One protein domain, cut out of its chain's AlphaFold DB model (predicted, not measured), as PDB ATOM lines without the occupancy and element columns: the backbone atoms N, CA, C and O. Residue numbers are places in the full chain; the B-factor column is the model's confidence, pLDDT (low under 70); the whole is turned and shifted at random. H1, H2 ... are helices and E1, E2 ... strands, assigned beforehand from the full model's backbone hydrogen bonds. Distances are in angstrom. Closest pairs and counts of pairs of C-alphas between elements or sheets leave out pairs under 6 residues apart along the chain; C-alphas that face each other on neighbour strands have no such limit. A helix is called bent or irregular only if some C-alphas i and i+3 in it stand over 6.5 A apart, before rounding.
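What this domain is: This is residues 875 to 999 of the 1035 residues of an uncharacterized protein of Chloroflexi bacterium (UniProt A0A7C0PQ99). Four helices, H1 to H4, form an up-and-down bundle of two helical hairpins, and a small strand hairpin, E1 and E2, packs beside H4. Residues 942 to 966 make a wide loop from H4 to E1, and residues 978 to 999 lead away beyond the strands. The 125 printed residues hold, in order, H1, H2, H3, H4, E1 and E2, with E1 and E2 antiparallel. The class is mostly helix, though under half of the residues are in named elements. The whole is compact, with a radius of gyration of the C-alphas of 14.8 A and spans of 45 by 38 by 27 A.

Where its parts are: H1, residues 882 to 892, begins with C-alpha 882 at (-51.783, 35.072, 16.299) and is 15.6 A long. H2 is residues 899 to 909, 15.5 A. H3, residues 912 to 921, 15.0 A, is irregular: C-alphas 913 and 916 are 7.0 A apart. H4, residues 929 to 941, is 18.6 A. E1 is residues 967 to 969, and E2, residues 975 to 977, ends with C-alpha 977 at (-32.131, 29.868, 17.289).

How they stand to each other: H1 and H2 touch as a hairpin, at a shallow tilt of 11 degrees, closest at C-alphas Trp 890 and Ile 902, 6.3 A. H2 and H4 touch, running the same way, closest at C-alphas Gly 907 and Ala 938, 4.0 A. H3 and H4 touch as a hairpin, closest at C-alphas Leu 918 and Val 935, 6.0 A. H1 and H4 are apart. The closest C-alphas of H4 and E2, Ala 937 and Pro 975, are 5.3 A apart. In the hairpin E1 and E2, N 968 and O 976 are 2.9 A apart, within hydrogen-bond range. Every O i to N i+4 pair is within range in H1, H2 and H4, and 4 of 6 in H3.

The domain as a whole: The C-alphas farthest apart, Pro 916 and Glu 999, are 45.8 A apart. The printed part has no cut. The link from H4 to E1 is long, with 25 residues. Residues 979 to 980 pair antiparallel with 986 to 987. Residues 949 to 956, 989 to 990 and 997 to 999 have pLDDT under 70.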
ATOM      1  N   ILE A 875     -43.204  39.164  17.526       94.75
ATOM      2  CA  ILE A 875     -43.865  40.416  17.921       94.75
ATOM      3  C   ILE A 875     -45.261  40.169  18.512       94.75
ATOM      4  O   ILE A 875     -45.730  40.934  19.355       94.75
ATOM      5  N   GLY A 876     -45.892  39.060  18.122       92.12
ATOM      6  CA  GLY A 876     -47.192  38.594  18.593       92.12
ATOM      7  C   GLY A 876     -47.151  37.786  19.890       92.12
ATOM      8  O   GLY A 876     -48.163  37.213  20.288       92.12
ATOM      9  N   ARG A 877     -46.006  37.705  20.580       89.00
ATOM     10  CA  ARG A 877     -45.876  36.917  21.812       89.00
ATOM     11  C   ARG A 877     -46.949  37.305  22.842       89.00
ATOM     12  O   ARG A 877     -47.038  38.459  23.261       89.00
ATOM     13  N   ARG A 878     -47.702  36.303  23.321       83.00
ATOM     14  CA  ARG A 878     -48.878  36.412  24.226       83.00
ATOM     15  C   ARG A 878     -50.173  36.925  23.584       83.00
ATOM     16  O   ARG A 878     -51.175  37.008  24.293       83.00
ATOM     17  N   ASP A 879     -50.194  37.217  22.288       90.69
ATOM     18  CA  ASP A 879     -51.433  37.487  21.561       90.69
ATOM     19  C   ASP A 879     -52.069  36.166  21.104       90.69
ATOM     20  O   ASP A 879     -51.525  35.416  20.293       90.69
ATOM     21  N   ARG A 880     -53.248  35.862  21.654       89.06
ATOM     22  CA  ARG A 880     -53.959  34.610  21.366       89.06
ATOM     23  C   ARG A 880     -54.498  34.543  19.941       89.06
ATOM     24  O   ARG A 880     -54.735  33.424  19.475       89.06
ATOM     25  N   SER A 881     -54.688  35.693  19.286       92.62
ATOM     26  CA  SER A 881     -55.211  35.781  17.921       92.62
ATOM     27  C   SER A 881     -54.165  35.402  16.869       92.62
ATOM     28  O   SER A 881     -54.526  35.156  15.726       92.62
ATOM     29  N   VAL A 882     -52.881  35.348  17.237       96.00
ATOM     30  CA  VAL A 882     -51.783  35.072  16.299       96.00
ATOM     31  C   VAL A 882     -51.668  33.587  15.967       96.00
ATOM     32  O   VAL A 882     -51.340  33.229  14.841       96.00
ATOM     33  N   PHE A 883     -51.978  32.705  16.920       96.44
ATOM     34  CA  PHE A 883     -51.900  31.264  16.684       96.44
ATOM     35  C   PHE A 883     -52.798  30.793  15.522       96.44
ATOM     36  O   PHE A 883     -52.269  30.093  14.667       96.44
ATOM     37  N   PRO A 884     -54.094  31.175  15.432       96.62
ATOM     38  CA  PRO A 884     -54.920  30.832  14.271       96.62
ATOM     39  C   PRO A 884     -54.330  31.289  12.931       96.62
ATOM     40  O   PRO A 884     -54.392  30.545  11.963       96.62
ATOM     41  N   ILE A 885     -53.705  32.471  12.887       96.62
ATOM     42  CA  ILE A 885     -53.081  33.011  11.668       96.62
ATOM     43  C   ILE A 885     -51.883  32.145  11.253       96.62
ATOM     44  O   ILE A 885     -51.801  31.699  10.112       96.62
ATOM     45  N   LEU A 886     -50.984  31.841  12.199       97.00
ATOM     46  CA  LEU A 886     -49.844  30.951  11.949       97.00
ATOM     47  C   LEU A 886     -50.280  29.525  11.597       97.00
ATOM     48  O   LEU A 886     -49.618  28.865  10.803       97.00
ATOM     49  N   GLN A 887     -51.378  29.045  12.180       96.75
ATOM     50  CA  GLN A 887     -51.956  27.750  11.842       96.75
ATOM     51  C   GLN A 887     -52.487  27.733  10.407       96.75
ATOM     52  O   GLN A 887     -52.159  26.811   9.667       96.75
ATOM     53  N   SER A 888     -53.241  28.755   9.999       95.31
ATOM     54  CA  SER A 888     -53.725  28.868   8.621       95.31
ATOM     55  C   SER A 888     -52.563  28.885   7.627       95.31
ATOM     56  O   SER A 888     -52.589  28.144   6.651       95.31
ATOM     57  N   ALA A 889     -51.512  29.662   7.911       95.88
ATOM     58  CA  ALA A 889     -50.315  29.698   7.075       95.88
ATOM     59  C   ALA A 889     -49.596  28.338   7.038       95.88
ATOM     60  O   ALA A 889     -49.174  27.877   5.984       95.88
ATOM     61  N   TRP A 890     -49.483  27.655   8.181       96.38
ATOM     62  CA  TRP A 890     -48.898  26.315   8.258       96.38
ATOM     63  C   TRP A 890     -49.627  25.303   7.364       96.38
ATOM     64  O   TRP A 890     -48.991  24.441   6.755       96.38
ATOM     65  N   GLU A 891     -50.954  25.401   7.304       94.56
ATOM     66  CA  GLU A 891     -51.810  24.525   6.508       94.56
ATOM     67  C   GLU A 891     -51.736  24.845   5.004       94.56
ATOM     68  O   GLU A 891     -51.774  23.915   4.197       94.56
ATOM     69  N   SER A 892     -51.563  26.117   4.622       91.06
ATOM     70  CA  SER A 892     -51.525  26.566   3.218       91.06
ATOM     71  C   SER A 892     -50.140  26.550   2.555       91.06
ATOM     72  O   SER A 892     -50.057  26.597   1.333       91.06
ATOM     73  N   THR A 893     -49.056  26.527   3.331       93.25
ATOM     74  CA  THR A 893     -47.664  26.614   2.842       93.25
ATOM     75  C   THR A 893     -47.006  25.246   2.868       93.25
ATOM     76  O   THR A 893     -47.147  24.575   3.880       93.25
ATOM     77  N   ASP A 894     -46.231  24.830   1.863       91.69
ATOM     78  CA  ASP A 894     -45.430  23.589   1.902       91.69
ATOM     79  C   ASP A 894     -43.932  23.803   2.248       91.69
ATOM     80  O   ASP A 894     -43.478  24.911   2.540       91.69
ATOM     81  N   TRP A 895     -43.132  22.730   2.271       90.75
ATOM     82  CA  TRP A 895     -41.697  22.818   2.593       90.75
ATOM     83  C   TRP A 895     -40.860  23.545   1.527       90.75
ATOM     84  O   TRP A 895     -39.839  24.147   1.871       90.75
ATOM     85  N   THR A 896     -41.288  23.534   0.260       88.44
ATOM     86  CA  THR A 896     -40.647  24.302  -0.826       88.44
ATOM     87  C   THR A 896     -40.890  25.799  -0.663       88.44
ATOM     88  O   THR A 896     -40.004  26.598  -0.936       88.44
ATOM     89  N   GLN A 897     -42.021  26.168  -0.065       89.88
ATOM     90  CA  GLN A 897     -42.393  27.540   0.287       89.88
ATOM     91  C   GLN A 897     -41.946  27.940   1.707       89.88
ATOM     92  O   GLN A 897     -42.575  28.761   2.368       89.88
ATOM     93  N   HIS A 898     -40.866  27.345   2.221       90.69
ATOM     94  CA  HIS A 898     -40.280  27.701   3.517       90.69
ATOM     95  C   HIS A 898     -41.197  27.510   4.749       90.69
ATOM     96  O   HIS A 898     -41.036  28.219   5.746       90.69
ATOM     97  N   ARG A 899     -42.063  26.478   4.793       93.88
ATOM     98  CA  ARG A 899     -42.837  26.085   6.009       93.88
ATOM     99  C   ARG A 899     -41.986  26.005   7.298       93.88
ATOM    100  O   ARG A 899     -42.490  26.234   8.401       93.88
ATOM    101  N   ARG A 900     -40.671  25.768   7.183       92.25
ATOM    102  CA  ARG A 900     -39.680  25.866   8.279       92.25
ATOM    103  C   ARG A 900     -39.705  27.205   9.036       92.25
ATOM    104  O   ARG A 900     -39.504  27.219  10.250       92.25
ATOM    105  N   MET A 901     -39.986  28.316   8.360       93.50
ATOM    106  CA  MET A 901     -40.049  29.650   8.966       93.50
ATOM    107  C   MET A 901     -41.305  29.817   9.831       93.50
ATOM    108  O   MET A 901     -41.240  30.377  10.926       93.50
ATOM    109  N   ILE A 902     -42.417  29.194   9.434       96.56
ATOM    110  CA  ILE A 902     -43.649  29.135  10.235       96.56
ATOM    111  C   ILE A 902     -43.424  28.323  11.517       96.56
ATOM    112  O   ILE A 902     -43.905  28.707  12.587       96.56
ATOM    113  N   ALA A 903     -42.618  27.253  11.457       95.81
ATOM    114  CA  ALA A 903     -42.210  26.525  12.659       95.81
ATOM    115  C   ALA A 903     -41.488  27.443  13.662       95.81
ATOM    116  O   ALA A 903     -41.824  27.435  14.849       95.81
ATOM    117  N   LEU A 904     -40.554  28.286  13.200       93.75
ATOM    118  CA  LEU A 904     -39.912  29.295  14.057       93.75
ATOM    119  C   LEU A 904     -40.896  30.337  14.585       93.75
ATOM    120  O   LEU A 904     -40.758  30.765  15.733       93.75
ATOM    121  N   GLY A 905     -41.894  30.717  13.786       95.62
ATOM    122  CA  GLY A 905     -43.007  31.557  14.222       95.62
ATOM    123  C   GLY A 905     -43.731  30.966  15.434       95.62
ATOM    124  O   GLY A 905     -43.895  31.640  16.454       95.62
ATOM    125  N   PHE A 906     -44.078  29.674  15.388       97.25
ATOM    126  CA  PHE A 906     -44.685  28.980  16.531       97.25
ATOM    127  C   PHE A 906     -43.784  28.962  17.774       97.25
ATOM    128  O   PHE A 906     -44.271  29.218  18.881       97.25
ATOM    129  N   GLY A 907     -42.485  28.694  17.604       93.31
ATOM    130  CA  GLY A 907     -41.501  28.759  18.694       93.31
ATOM    131  C   GLY A 907     -41.426  30.154  19.324       93.31
ATOM    132  O   GLY A 907     -41.564  30.307  20.542       93.31
ATOM    133  N   GLY A 908     -41.334  31.187  18.480       92.12
ATOM    134  CA  GLY A 908     -41.279  32.591  18.883       92.12
ATOM    135  C   GLY A 908     -42.520  33.050  19.652       92.12
ATOM    136  O   GLY A 908     -42.377  33.731  20.682       92.12
ATOM    137  N   LEU A 909     -43.704  32.618  19.192       95.12
ATOM    138  CA  LEU A 909     -45.004  32.913  19.801       95.12
ATOM    139  C   LEU A 909     -45.109  32.332  21.214       95.12
ATOM    140  O   LEU A 909     -45.678  32.968  22.110       95.12
ATOM    141  N   GLY A 910     -44.545  31.139  21.423       93.25
ATOM    142  CA  GLY A 910     -44.564  30.452  22.712       93.25
ATOM    143  C   GLY A 910     -45.900  29.772  23.041       93.25
ATOM    144  O   GLY A 910     -46.133  29.414  24.200       93.25
ATOM    145  N   ASP A 911     -46.803  29.618  22.066       94.19
ATOM    146  CA  ASP A 911     -48.115  28.999  22.273       94.19
ATOM    147  C   ASP A 911     -48.040  27.474  22.125       94.19
ATOM    148  O   ASP A 911     -47.780  26.923  21.053       94.19
ATOM    149  N   ARG A 912     -48.318  26.764  23.224       94.50
ATOM    150  CA  ARG A 912     -48.230  25.298  23.285       94.50
ATOM    151  C   ARG A 912     -49.255  24.579  22.403       94.50
ATOM    152  O   ARG A 912     -49.092  23.379  22.182       94.50
ATOM    153  N   ARG A 913     -50.265  25.275  21.864       95.12
ATOM    154  CA  ARG A 913     -51.178  24.718  20.849       95.12
ATOM    155  C   ARG A 913     -50.446  24.242  19.588       95.12
ATOM    156  O   ARG A 913     -50.953  23.357  18.913       95.12
ATOM    157  N   ALA A 914     -49.238  24.746  19.314       95.62
ATOM    158  CA  ALA A 914     -48.422  24.331  18.172       95.62
ATOM    159  C   ALA A 914     -47.703  22.980  18.357       95.62
ATOM    160  O   ALA A 914     -47.269  22.373  17.379       95.62
ATOM    161  N   VAL A 915     -47.565  22.481  19.594       96.81
ATOM    162  CA  VAL A 915     -46.782  21.263  19.888       96.81
ATOM    163  C   VAL A 915     -47.248  20.037  19.085       96.81
ATOM    164  O   VAL A 915     -46.383  19.337  18.556       96.81
ATOM    165  N   PRO A 916     -48.559  19.742  18.949       95.75
ATOM    166  CA  PRO A 916     -49.019  18.618  18.135       95.75
ATOM    167  C   PRO A 916     -48.646  18.757  16.653       95.75
ATOM    168  O   PRO A 916     -48.175  17.782  16.068       95.75
ATOM    169  N   LEU A 917     -48.785  19.958  16.077       95.31
ATOM    170  CA  LEU A 917     -48.451  20.247  14.675       95.31
ATOM    171  C   LEU A 917     -46.957  20.019  14.411       95.31
ATOM    172  O   LEU A 917     -46.577  19.257  13.524       95.31
ATOM    173  N   LEU A 918     -46.102  20.591  15.262       96.31
ATOM    174  CA  LEU A 918     -44.649  20.456  15.152       96.31
ATOM    175  C   LEU A 918     -44.175  19.012  15.392       96.31
ATOM    176  O   LEU A 918     -43.249  18.544  14.737       96.31
ATOM    177  N   ARG A 919     -44.811  18.259  16.300       94.75
ATOM    178  CA  ARG A 919     -44.487  16.833  16.503       94.75
ATOM    179  C   ARG A 919     -44.850  15.973  15.297       94.75
ATOM    180  O   ARG A 919     -44.119  15.025  15.014       94.75
ATOM    181  N   ALA A 920     -45.951  16.283  14.615       93.12
ATOM    182  CA  ALA A 920     -46.309  15.614  13.369       93.12
ATOM    183  C   ALA A 920     -45.265  15.906  12.276       93.12
ATOM    184  O   ALA A 920     -44.771  14.970  11.650       93.12
ATOM    185  N   ALA A 921     -44.841  17.169  12.155       93.44
ATOM    186  CA  ALA A 921     -43.850  17.623  11.177       93.44
ATOM    187  C   ALA A 921     -42.489  16.908  11.276       93.44
ATOM    188  O   ALA A 921     -41.834  16.685  10.265       93.44
ATOM    189  N   LEU A 922     -42.066  16.484  12.476       91.00
ATOM    190  CA  LEU A 922     -40.817  15.722  12.657       91.00
ATOM    191  C   LEU A 922     -40.785  14.377  11.911       91.00
ATOM    192  O   LEU A 922     -39.704  13.809  11.747       91.00
ATOM    193  N   ASN A 923     -41.951  13.840  11.544       88.81
ATOM    194  CA  ASN A 923     -42.089  12.575  10.824       88.81
ATOM    195  C   ASN A 923     -42.675  12.771   9.416       88.81
ATOM    196  O   ASN A 923     -43.066  11.786   8.792       88.81
ATOM    197  N   ASP A 924     -42.770  14.014   8.943       89.62
ATOM    198  CA  ASP A 924     -43.234  14.321   7.594       89.62
ATOM    199  C   ASP A 924     -42.203  13.797   6.573       89.62
ATOM    200  O   ASP A 924     -41.023  14.151   6.676       89.62
ATOM    201  N   PRO A 925     -42.593  12.921   5.628       86.81
ATOM    202  CA  PRO A 925     -41.668  12.362   4.644       86.81
ATOM    203  C   PRO A 925     -41.087  13.412   3.688       86.81
ATOM    204  O   PRO A 925     -40.025  13.163   3.111       86.81
ATOM    205  N   GLU A 926     -41.750  14.558   3.525       88.19
ATOM    206  CA  GLU A 926     -41.298  15.619   2.627       88.19
ATOM    207  C   GLU A 926     -40.301  16.584   3.284       88.19
ATOM    208  O   GLU A 926     -39.575  17.274   2.563       88.19
ATOM    209  N   ALA A 927     -40.219  16.589   4.622       87.19
ATOM    210  CA  ALA A 927     -39.314  17.444   5.383       87.19
ATOM    211  C   ALA A 927     -37.855  16.972   5.268       87.19
ATOM    212  O   ALA A 927     -37.515  15.820   5.569       87.19
ATOM    213  N   ASP A 928     -36.966  17.884   4.875       87.31
ATOM    214  CA  ASP A 928     -35.535  17.610   4.819       87.31
ATOM    215  C   ASP A 928     -34.838  17.801   6.183       87.31
ATOM    216  O   ASP A 928     -35.446  18.092   7.213       87.31
ATOM    217  N   VAL A 929     -33.519  17.588   6.226       83.25
ATOM    218  CA  VAL A 929     -32.749  17.687   7.479       83.25
ATOM    219  C   VAL A 929     -32.805  19.096   8.087       83.25
ATOM    220  O   VAL A 929     -32.854  19.212   9.312       83.25
ATOM    221  N   VAL A 930     -32.815  20.139   7.252       85.94
ATOM    222  CA  VAL A 930     -32.870  21.542   7.682       85.94
ATOM    223  C   VAL A 930     -34.260  21.854   8.230       85.94
ATOM    224  O   VAL A 930     -34.361  22.400   9.329       85.94
ATOM    225  N   ASP A 931     -35.320  21.428   7.540       90.00
ATOM    226  CA  ASP A 931     -36.706  21.580   8.001       90.00
ATOM    227  C   ASP A 931     -36.903  20.989   9.400       90.00
ATOM    228  O   ASP A 931     -37.428  21.638  10.312       90.00
ATOM    229  N   VAL A 932     -36.406  19.766   9.606       89.00
ATOM    230  CA  VAL A 932     -36.506  19.084  10.897       89.00
ATOM    231  C   VAL A 932     -35.727  19.821  11.994       89.00
ATOM    232  O   VAL A 932     -36.178  19.847  13.142       89.00
ATOM    233  N   ASP A 933     -34.584  20.439  11.688       88.56
ATOM    234  CA  ASP A 933     -33.818  21.207  12.676       88.56
ATOM    235  C   ASP A 933     -34.549  22.485  13.120       88.56
ATOM    236  O   ASP A 933     -34.543  22.802  14.314       88.56
ATOM    237  N   TYR A 934     -35.266  23.153  12.213       92.19
ATOM    238  CA  TYR A 934     -36.123  24.299  12.544       92.19
ATOM    239  C   TYR A 934     -37.309  23.874  13.420       92.19
ATOM    240  O   TYR A 934     -37.578  24.492  14.454       92.19
ATOM    241  N   VAL A 935     -37.972  22.761  13.079       93.69
ATOM    242  CA  VAL A 935     -39.063  22.190  13.889       93.69
ATOM    243  C   VAL A 935     -38.573  21.793  15.287       93.69
ATOM    244  O   VAL A 935     -39.251  22.051  16.285       93.69
ATOM    245  N   ARG A 936     -37.380  21.192  15.395       92.12
ATOM    246  CA  ARG A 936     -36.763  20.860  16.690       92.12
ATOM    247  C   ARG A 936     -36.476  22.110  17.511       92.12
ATOM    248  O   ARG A 936     -36.820  22.122  18.690       92.12
ATOM    249  N   ALA A 937     -35.881  23.138  16.907       90.94
ATOM    250  CA  ALA A 937     -35.602  24.393  17.597       90.94
ATOM    251  C   ALA A 937     -36.894  25.024  18.143       90.94
ATOM    252  O   ALA A 937     -36.956  25.369  19.322       90.94
ATOM    253  N   ALA A 938     -37.958  25.066  17.336       94.44
ATOM    254  CA  ALA A 938     -39.265  25.563  17.758       94.44
ATOM    255  C   ALA A 938     -39.868  24.757  18.923       94.44
ATOM    256  O   ALA A 938     -40.343  25.329  19.905       94.44
ATOM    257  N   LEU A 939     -39.805  23.421  18.870       94.81
ATOM    258  CA  LEU A 939     -40.243  22.554  19.971       94.81
ATOM    259  C   LEU A 939     -39.446  22.810  21.259       94.81
ATOM    260  O   LEU A 939     -40.030  22.849  22.344       94.81
ATOM    261  N   MET A 940     -38.131  23.023  21.152       91.12
ATOM    262  CA  MET A 940     -37.287  23.374  22.296       91.12
ATOM    263  C   MET A 940     -37.666  24.731  22.898       91.12
ATOM    264  O   MET A 940     -37.723  24.847  24.122       91.12
ATOM    265  N   GLU A 941     -37.976  25.735  22.070       90.44
ATOM    266  CA  GLU A 941     -38.474  27.041  22.533       90.44
ATOM    267  C   GLU A 941     -39.815  26.920  23.277       90.44
ATOM    268  O   GLU A 941     -40.036  27.610  24.273       90.44
ATOM    269  N   LEU A 942     -40.668  25.973  22.873       92.31
ATOM    270  CA  LEU A 942     -41.921  25.637  23.561       92.31
ATOM    271  C   LEU A 942     -41.726  24.790  24.836       92.31
ATOM    272  O   LEU A 942     -42.706  24.484  25.528       92.31
ATOM    273  N   GLY A 943     -40.486  24.421  25.170       89.94
ATOM    274  CA  GLY A 943     -40.133  23.628  26.350       89.94
ATOM    275  C   GLY A 943     -40.315  22.117  26.178       89.94
ATOM    276  O   GLY A 943     -40.370  21.392  27.174       89.94
ATOM    277  N   GLU A 944     -40.430  21.626  24.944       92.19
ATOM    278  CA  GLU A 944     -40.506  20.196  24.654       92.19
ATOM    279  C   GLU A 944     -39.113  19.560  24.593       92.19
ATOM    280  O   GLU A 944     -38.144  20.138  24.099       92.19
ATOM    281  N   ILE A 945     -39.015  18.320  25.072       83.50
ATOM    282  CA  ILE A 945     -37.781  17.538  24.985       83.50
ATOM    283  C   ILE A 945     -37.758  16.825  23.631       83.50
ATOM    284  O   ILE A 945     -38.585  15.948  23.363       83.50
ATOM    285  N   VAL A 946     -36.784  17.183  22.797       83.56
ATOM    286  CA  VAL A 946     -36.520  16.579  21.482       83.56
ATOM    287  C   VAL A 946     -35.144  15.913  21.472       83.56
ATOM    288  O   VAL A 946     -34.252  16.277  22.233       83.56
ATOM    289  N   SER A 947     -34.982  14.882  20.642       80.38
ATOM    290  CA  SER A 947     -33.693  14.192  20.491       80.38
ATOM    291  C   SER A 947     -32.699  15.043  19.687       80.38
ATOM    292  O   SER A 947     -33.139  15.747  18.776       80.38
ATOM    293  N   PRO A 948     -31.384  14.947  19.967       73.62
ATOM    294  CA  PRO A 948     -30.361  15.703  19.246       73.62
ATOM    295  C   PRO A 948     -30.298  15.294  17.770       73.62
ATOM    296  O   PRO A 948     -30.593  14.145  17.407       73.62
ATOM    297  N   THR A 949     -29.889  16.233  16.919       67.25
ATOM    298  CA  THR A 949     -29.776  16.032  15.475       67.25
ATOM    299  C   THR A 949     -28.729  14.959  15.183       67.25
ATOM    300  O   THR A 949     -27.543  15.096  15.485       67.25
ATOM    301  N   LYS A 950     -29.150  13.845  14.572       63.41
ATOM    302  CA  LYS A 950     -28.212  12.837  14.063       63.41
ATOM    303  C   LYS A 950     -27.596  13.386  12.778       63.41
ATOM    304  O   LYS A 950     -28.264  13.356  11.750       63.41
ATOM    305  N   ARG A 951     -26.351  13.884  12.830       51.56
ATOM    306  CA  ARG A 951     -25.603  14.364  11.649       51.56
ATOM    307  C   ARG A 951     -25.689  13.339  10.510       51.56
ATOM    308  O   ARG A 951     -25.015  12.311  10.545       51.56
ATOM    309  N   ARG A 952     -26.506  13.624   9.495       48.31
ATOM    310  CA  ARG A 952     -26.439  12.983   8.178       48.31
ATOM    311  C   ARG A 952     -25.729  13.956   7.251       48.31
ATOM    312  O   ARG A 952     -26.334  14.836   6.661       48.31
ATOM    313  N   THR A 953     -24.414  13.814   7.173       44.62
ATOM    314  CA  THR A 953     -23.567  14.536   6.225       44.62
ATOM    315  C   THR A 953     -23.742  13.925   4.833       44.62
ATOM    316  O   THR A 953     -22.932  13.074   4.483       44.62
ATOM    317  N   SER A 954     -24.798  14.264   4.077       48.00
ATOM    318  CA  SER A 954     -24.799  14.063   2.605       48.00
ATOM    319  C   SER A 954     -26.063  14.475   1.835       48.00
ATOM    320  O   SER A 954     -26.021  14.411   0.611       48.00
ATOM    321  N   SER A 955     -27.190  14.850   2.443       55.97
ATOM    322  CA  SER A 955     -28.353  15.286   1.646       55.97
ATOM    323  C   SER A 955     -28.308  16.795   1.438       55.97
ATOM    324  O   SER A 955     -28.420  17.534   2.415       55.97
ATOM    325  N   LYS A 956     -28.153  17.248   0.185       63.19
ATOM    326  CA  LYS A 956     -28.455  18.640  -0.176       63.19
ATOM    327  C   LYS A 956     -29.896  18.943   0.272       63.19
ATOM    328  O   LYS A 956     -30.754  18.084   0.040       63.19
ATOM    329  N   PRO A 957     -30.147  20.075   0.951       71.06
ATOM    330  CA  PRO A 957     -31.505  20.454   1.315       71.06
ATOM    331  C   PRO A 957     -32.340  20.632   0.042       71.06
ATOM    332  O   PRO A 957     -31.798  20.980  -1.010       71.06
ATOM    333  N   ARG A 958     -33.634  20.321   0.127       77.00
ATOM    334  CA  ARG A 958     -34.567  20.436  -1.003       77.00
ATOM    335  C   ARG A 958     -34.892  21.896  -1.288       77.00
ATOM    336  O   ARG A 958     -34.920  22.289  -2.446       77.00
ATOM    337  N   THR A 959     -35.061  22.671  -0.224       77.69
ATOM    338  CA  THR A 959     -35.252  24.122  -0.276       77.69
ATOM    339  C   THR A 959     -33.997  24.792   0.277       77.69
ATOM    340  O   THR A 959     -33.550  24.390   1.365       77.69
ATOM    341  N   PRO A 960     -33.423  25.795  -0.411       77.00
ATOM    342  CA  PRO A 960     -32.282  26.547   0.096       77.00
ATOM    343  C   PRO A 960     -32.509  27.020   1.544       77.00
ATOM    344  O   PRO A 960     -33.636  27.349   1.934       77.00
ATOM    345  N   PRO A 961     -31.483  26.973   2.411       72.38
ATOM    346  CA  PRO A 961     -31.585  27.640   3.700       72.38
ATOM    347  C   PRO A 961     -31.781  29.149   3.469       72.38
ATOM    348  O   PRO A 961     -31.288  29.661   2.469       72.38
ATOM    349  N   PRO A 962     -32.475  29.860   4.378       75.19
ATOM    350  CA  PRO A 962     -32.544  31.317   4.295       75.19
ATOM    351  C   PRO A 962     -31.130  31.912   4.324       75.19
ATOM    352  O   PRO A 962     -30.266  31.358   5.017       75.19
ATOM    353  N   PHE A 963     -30.922  33.022   3.611       77.31
ATOM    354  CA  PHE A 963     -29.624  33.692   3.467       77.31
ATOM    355  C   PHE A 963     -28.932  33.892   4.824       77.31
ATOM    356  O   PHE A 963     -27.801  33.458   5.046       77.31
ATOM    357  N   ASP A 964     -29.662  34.459   5.787       78.88
ATOM    358  CA  ASP A 964     -29.187  34.629   7.156       78.88
ATOM    359  C   ASP A 964     -29.512  33.405   8.031       78.88
ATOM    360  O   ASP A 964     -30.674  33.047   8.275       78.88
ATOM    361  N   VAL A 965     -28.471  32.803   8.606       82.06
ATOM    362  CA  VAL A 965     -28.556  31.569   9.402       82.06
ATOM    363  C   VAL A 965     -29.442  31.729  10.649       82.06
ATOM    364  O   VAL A 965     -29.020  32.229  11.687       82.06
ATOM    365  N   ARG A 966     -30.672  31.202  10.623       85.44
ATOM    366  CA  ARG A 966     -31.572  31.263  11.797       85.44
ATOM    367  C   ARG A 966     -31.227  30.268  12.900       85.44
ATOM    368  O   ARG A 966     -31.505  30.533  14.070       85.44
ATOM    369  N   ILE A 967     -30.657  29.118  12.545       87.12
ATOM    370  CA  ILE A 967     -30.414  27.998  13.460       87.12
ATOM    371  C   ILE A 967     -28.946  27.578  13.419       87.12
ATOM    372  O   ILE A 967     -28.412  27.279  12.355       87.12
ATOM    373  N   VAL A 968     -28.324  27.462  14.595       81.38
ATOM    374  CA  VAL A 968     -27.006  26.838  14.778       81.38
ATOM    375  C   VAL A 968     -27.128  25.640  15.702       81.38
ATOM    376  O   VAL A 968     -27.828  25.673  16.711       81.38
ATOM    377  N   VAL A 969     -26.429  24.566  15.354       78.31
ATOM    378  CA  VAL A 969     -26.357  23.361  16.177       78.31
ATOM    379  C   VAL A 969     -25.221  23.516  17.186       78.31
ATOM    380  O   VAL A 969     -24.078  23.749  16.794       78.31
ATOM    381  N   ASP A 970     -25.530  23.386  18.476       77.25
ATOM    382  CA  ASP A 970     -24.525  23.456  19.538       77.25
ATOM    383  C   ASP A 970     -23.615  22.210  19.585       77.25
ATOM    384  O   ASP A 970     -23.807  21.231  18.858       77.25
ATOM    385  N   GLU A 971     -22.590  22.240  20.446       74.62
ATOM    386  CA  GLU A 971     -21.633  21.130  20.605       74.62
ATOM    387  C   GLU A 971     -22.307  19.796  20.983       74.62
ATOM    388  O   GLU A 971     -21.788  18.724  20.662       74.62
ATOM    389  N   ASP A 972     -23.470  19.861  21.637       75.75
ATOM    390  CA  ASP A 972     -24.253  18.711  22.086       75.75
ATOM    391  C   ASP A 972     -25.231  18.199  21.004       75.75
ATOM    392  O   ASP A 972     -25.928  17.199  21.207       75.75
ATOM    393  N   GLY A 973     -25.256  18.836  19.828       76.38
ATOM    394  CA  GLY A 973     -26.089  18.437  18.697       76.38
ATOM    395  C   GLY A 973     -27.523  18.964  18.763       76.38
ATOM    396  O   GLY A 973     -28.388  18.413  18.076       76.38
ATOM    397  N   PHE A 974     -27.801  19.982  19.582       81.38
ATOM    398  CA  PHE A 974     -29.117  20.610  19.660       81.38
ATOM    399  C   PHE A 974     -29.194  21.860  18.775       81.38
ATOM    400  O   PHE A 974     -28.352  22.753  18.911       81.38
ATOM    401  N   PRO A 975     -30.212  21.973  17.903       84.06
ATOM    402  CA  PRO A 975     -30.442  23.188  17.136       84.06
ATOM    403  C   PRO A 975     -30.936  24.309  18.060       84.06
ATOM    404  O   PRO A 975     -31.884  24.137  18.830       84.06
ATOM    405  N   ARG A 976     -30.284  25.468  17.986       82.88
ATOM    406  CA  ARG A 976     -30.632  26.688  18.719       82.88
ATOM    407  C   ARG A 976     -30.849  27.831  17.749       82.88
ATOM    408  O   ARG A 976     -30.077  28.009  16.812       82.88
ATOM    409  N   ARG A 977     -31.871  28.636  18.025       86.25
ATOM    410  CA  ARG A 977     -32.131  29.868  17.289       86.25
ATOM    411  C   ARG A 977     -31.078  30.923  17.611       86.25
ATOM    412  O   ARG A 977     -30.823  31.196  18.789       86.25
ATOM    413  N   ILE A 978     -30.492  31.519  16.578       84.75
ATOM    414  CA  ILE A 978     -29.663  32.718  16.709       84.75
ATOM    415  C   ILE A 978     -30.582  33.938  16.724       84.75
ATOM    416  O   ILE A 978     -31.580  33.993  16.007       84.75
ATOM    417  N   LYS A 979     -30.254  34.914  17.568       83.94
ATOM    418  CA  LYS A 979     -30.888  36.233  17.540       83.94
ATOM    419  C   LYS A 979     -29.975  37.200  16.814       83.94
ATOM    420  O   LYS A 979     -28.766  37.035  16.879       83.94
ATOM    421  N   TYR A 980     -30.554  38.217  16.209       85.94
ATOM    422  CA  TYR A 980     -29.827  39.250  15.486       85.94
ATOM    423  C   TYR A 980     -30.193  40.623  16.038       85.94
ATOM    424  O   TYR A 980     -31.265  40.764  16.635       85.94
ATOM    425  N   THR A 981     -29.308  41.604  15.863       84.25
ATOM    426  CA  THR A 981     -29.656  43.029  15.982       84.25
ATOM    427  C   THR A 981     -30.411  43.492  14.726       84.25
ATOM    428  O   THR A 981     -30.573  42.720  13.778       84.25
ATOM    429  N   SER A 982     -30.907  44.736  14.694       82.75
ATOM    430  CA  SER A 982     -31.544  45.297  13.488       82.75
ATOM    431  C   SER A 982     -30.565  45.426  12.320       82.75
ATOM    432  O   SER A 982     -30.991  45.427  11.176       82.75
ATOM    433  N   TRP A 983     -29.266  45.435  12.616       85.12
ATOM    434  CA  TRP A 983     -28.149  45.495  11.673       85.12
ATOM    435  C   TRP A 983     -27.647  44.116  11.249       85.12
ATOM    436  O   TRP A 983     -26.515  43.978  10.803       85.12
ATOM    437  N   ARG A 984     -28.455  43.067  11.461       84.25
ATOM    438  CA  ARG A 984     -28.120  41.682  11.084       84.25
ATOM    439  C   ARG A 984     -26.834  41.159  11.744       84.25
ATOM    440  O   ARG A 984     -26.263  40.161  11.313       84.25
ATOM    441  N   GLU A 985     -26.436  41.747  12.872       84.00
ATOM    442  CA  GLU A 985     -25.301  41.278  13.668       84.00
ATOM    443  C   GLU A 985     -25.777  40.115  14.560       84.00
ATOM    444  O   GLU A 985     -26.718  40.294  15.349       84.00
ATOM    445  N   PRO A 986     -25.183  38.912  14.471       84.56
ATOM    446  CA  PRO A 986     -25.611  37.787  15.284       84.56
ATOM    447  C   PRO A 986     -25.319  38.051  16.766       84.56
ATOM    448  O   PRO A 986     -24.310  38.641  17.147       84.56
ATOM    449  N   ILE A 987     -26.198  37.561  17.632       83.00
ATOM    450  CA  ILE A 987     -26.094  37.654  19.086       83.00
ATOM    451  C   ILE A 987     -25.773  36.268  19.628       83.00
ATOM    452  O   ILE A 987     -26.490  35.294  19.374       83.00
ATOM    453  N   CYS A 988     -24.713  36.181  20.430       77.12
ATOM    454  CA  CYS A 988     -24.281  34.927  21.021       77.12
ATOM    455  C   CYS A 988     -25.396  34.320  21.898       77.12
ATOM    456  O   CYS A 988     -25.801  34.935  22.893       77.12
ATOM    457  N   PRO A 989     -25.858  33.085  21.612       68.69
ATOM    458  CA  PRO A 989     -26.942  32.449  22.363       68.69
ATOM    459  C   PRO A 989     -26.551  32.088  23.806       68.69
ATOM    460  O   PRO A 989     -27.425  31.777  24.616       68.69
ATOM    461  N   HIS A 990     -25.254  32.123  24.145       69.88
ATOM    462  CA  HIS A 990     -24.748  31.824  25.486       69.88
ATOM    463  C   HIS A 990     -24.640  33.057  26.389       69.88
ATOM    464  O   HIS A 990     -25.078  32.996  27.537       69.88
ATOM    465  N   CYS A 991     -24.037  34.148  25.904       76.00
ATOM    466  CA  CYS A 991     -23.770  35.341  26.714       76.00
ATOM    467  C   CYS A 991     -24.732  36.506  26.436       76.00
ATOM    468  O   CYS A 991     -24.879  37.372  27.292       76.00
ATOM    469  N   GLY A 992     -25.416  36.513  25.286       71.06
ATOM    470  CA  GLY A 992     -26.335  37.580  24.888       71.06
ATOM    471  C   GLY A 992     -25.664  38.837  24.325       71.06
ATOM    472  O   GLY A 992     -26.379  39.787  24.024       71.06
ATOM    473  N   ASN A 993     -24.336  38.848  24.163       75.25
ATOM    474  CA  ASN A 993     -23.616  39.941  23.507       75.25
ATOM    475  C   ASN A 993     -23.575  39.733  21.977       75.25
ATOM    476  O   ASN A 993     -23.481  38.576  21.542       75.25
ATOM    477  N   PRO A 994     -23.620  40.811  21.169       74.69
ATOM    478  CA  PRO A 994     -23.378  40.741  19.728       74.69
ATOM    479  C   PRO A 994     -21.974  40.204  19.427       74.69
ATOM    480  O   PRO A 994     -21.033  40.483  20.174       74.69
ATOM    481  N   PHE A 995     -21.833  39.433  18.351       73.81
ATOM    482  CA  PHE A 995     -20.522  39.130  17.778       73.81
ATOM    483  C   PHE A 995     -19.894  40.413  17.206       73.81
ATOM    484  O   PHE A 995     -20.606  41.331  16.805       73.81
ATOM    485  N   ILE A 996     -18.562  40.489  17.188       72.25
ATOM    486  CA  ILE A 996     -17.811  41.604  16.595       72.25
ATOM    487  C   ILE A 996     -17.323  41.147  15.219       72.25
ATOM    488  O   ILE A 996     -16.808  40.036  15.096       72.25
ATOM    489  N   ARG A 997     -17.505  41.974  14.187       66.19
ATOM    490  CA  ARG A 997     -16.992  41.695  12.839       66.19
ATOM    491  C   ARG A 997     -15.482  41.967  12.835       66.19
ATOM    492  O   ARG A 997     -15.073  43.091  13.121       66.19
ATOM    493  N   GLY A 998     -14.672  40.932  12.613       66.31
ATOM    494  CA  GLY A 998     -13.219  41.063  12.452       66.31
ATOM    495  C   GLY A 998     -12.844  41.733  11.126       66.31
ATOM    496  O   GLY A 998     -13.689  41.889  10.244       66.31
ATOM    497  N   GLU A 999     -11.570  42.106  10.965       60.78
ATOM    498  CA  GLU A 999     -11.035  42.718   9.729       60.78
ATOM    499  C   GLU A 999     -11.162  41.803   8.493       60.78
ATOM    500  O   GLU A 999     -11.141  42.276   7.362       60.78
TER     501      GLU A 999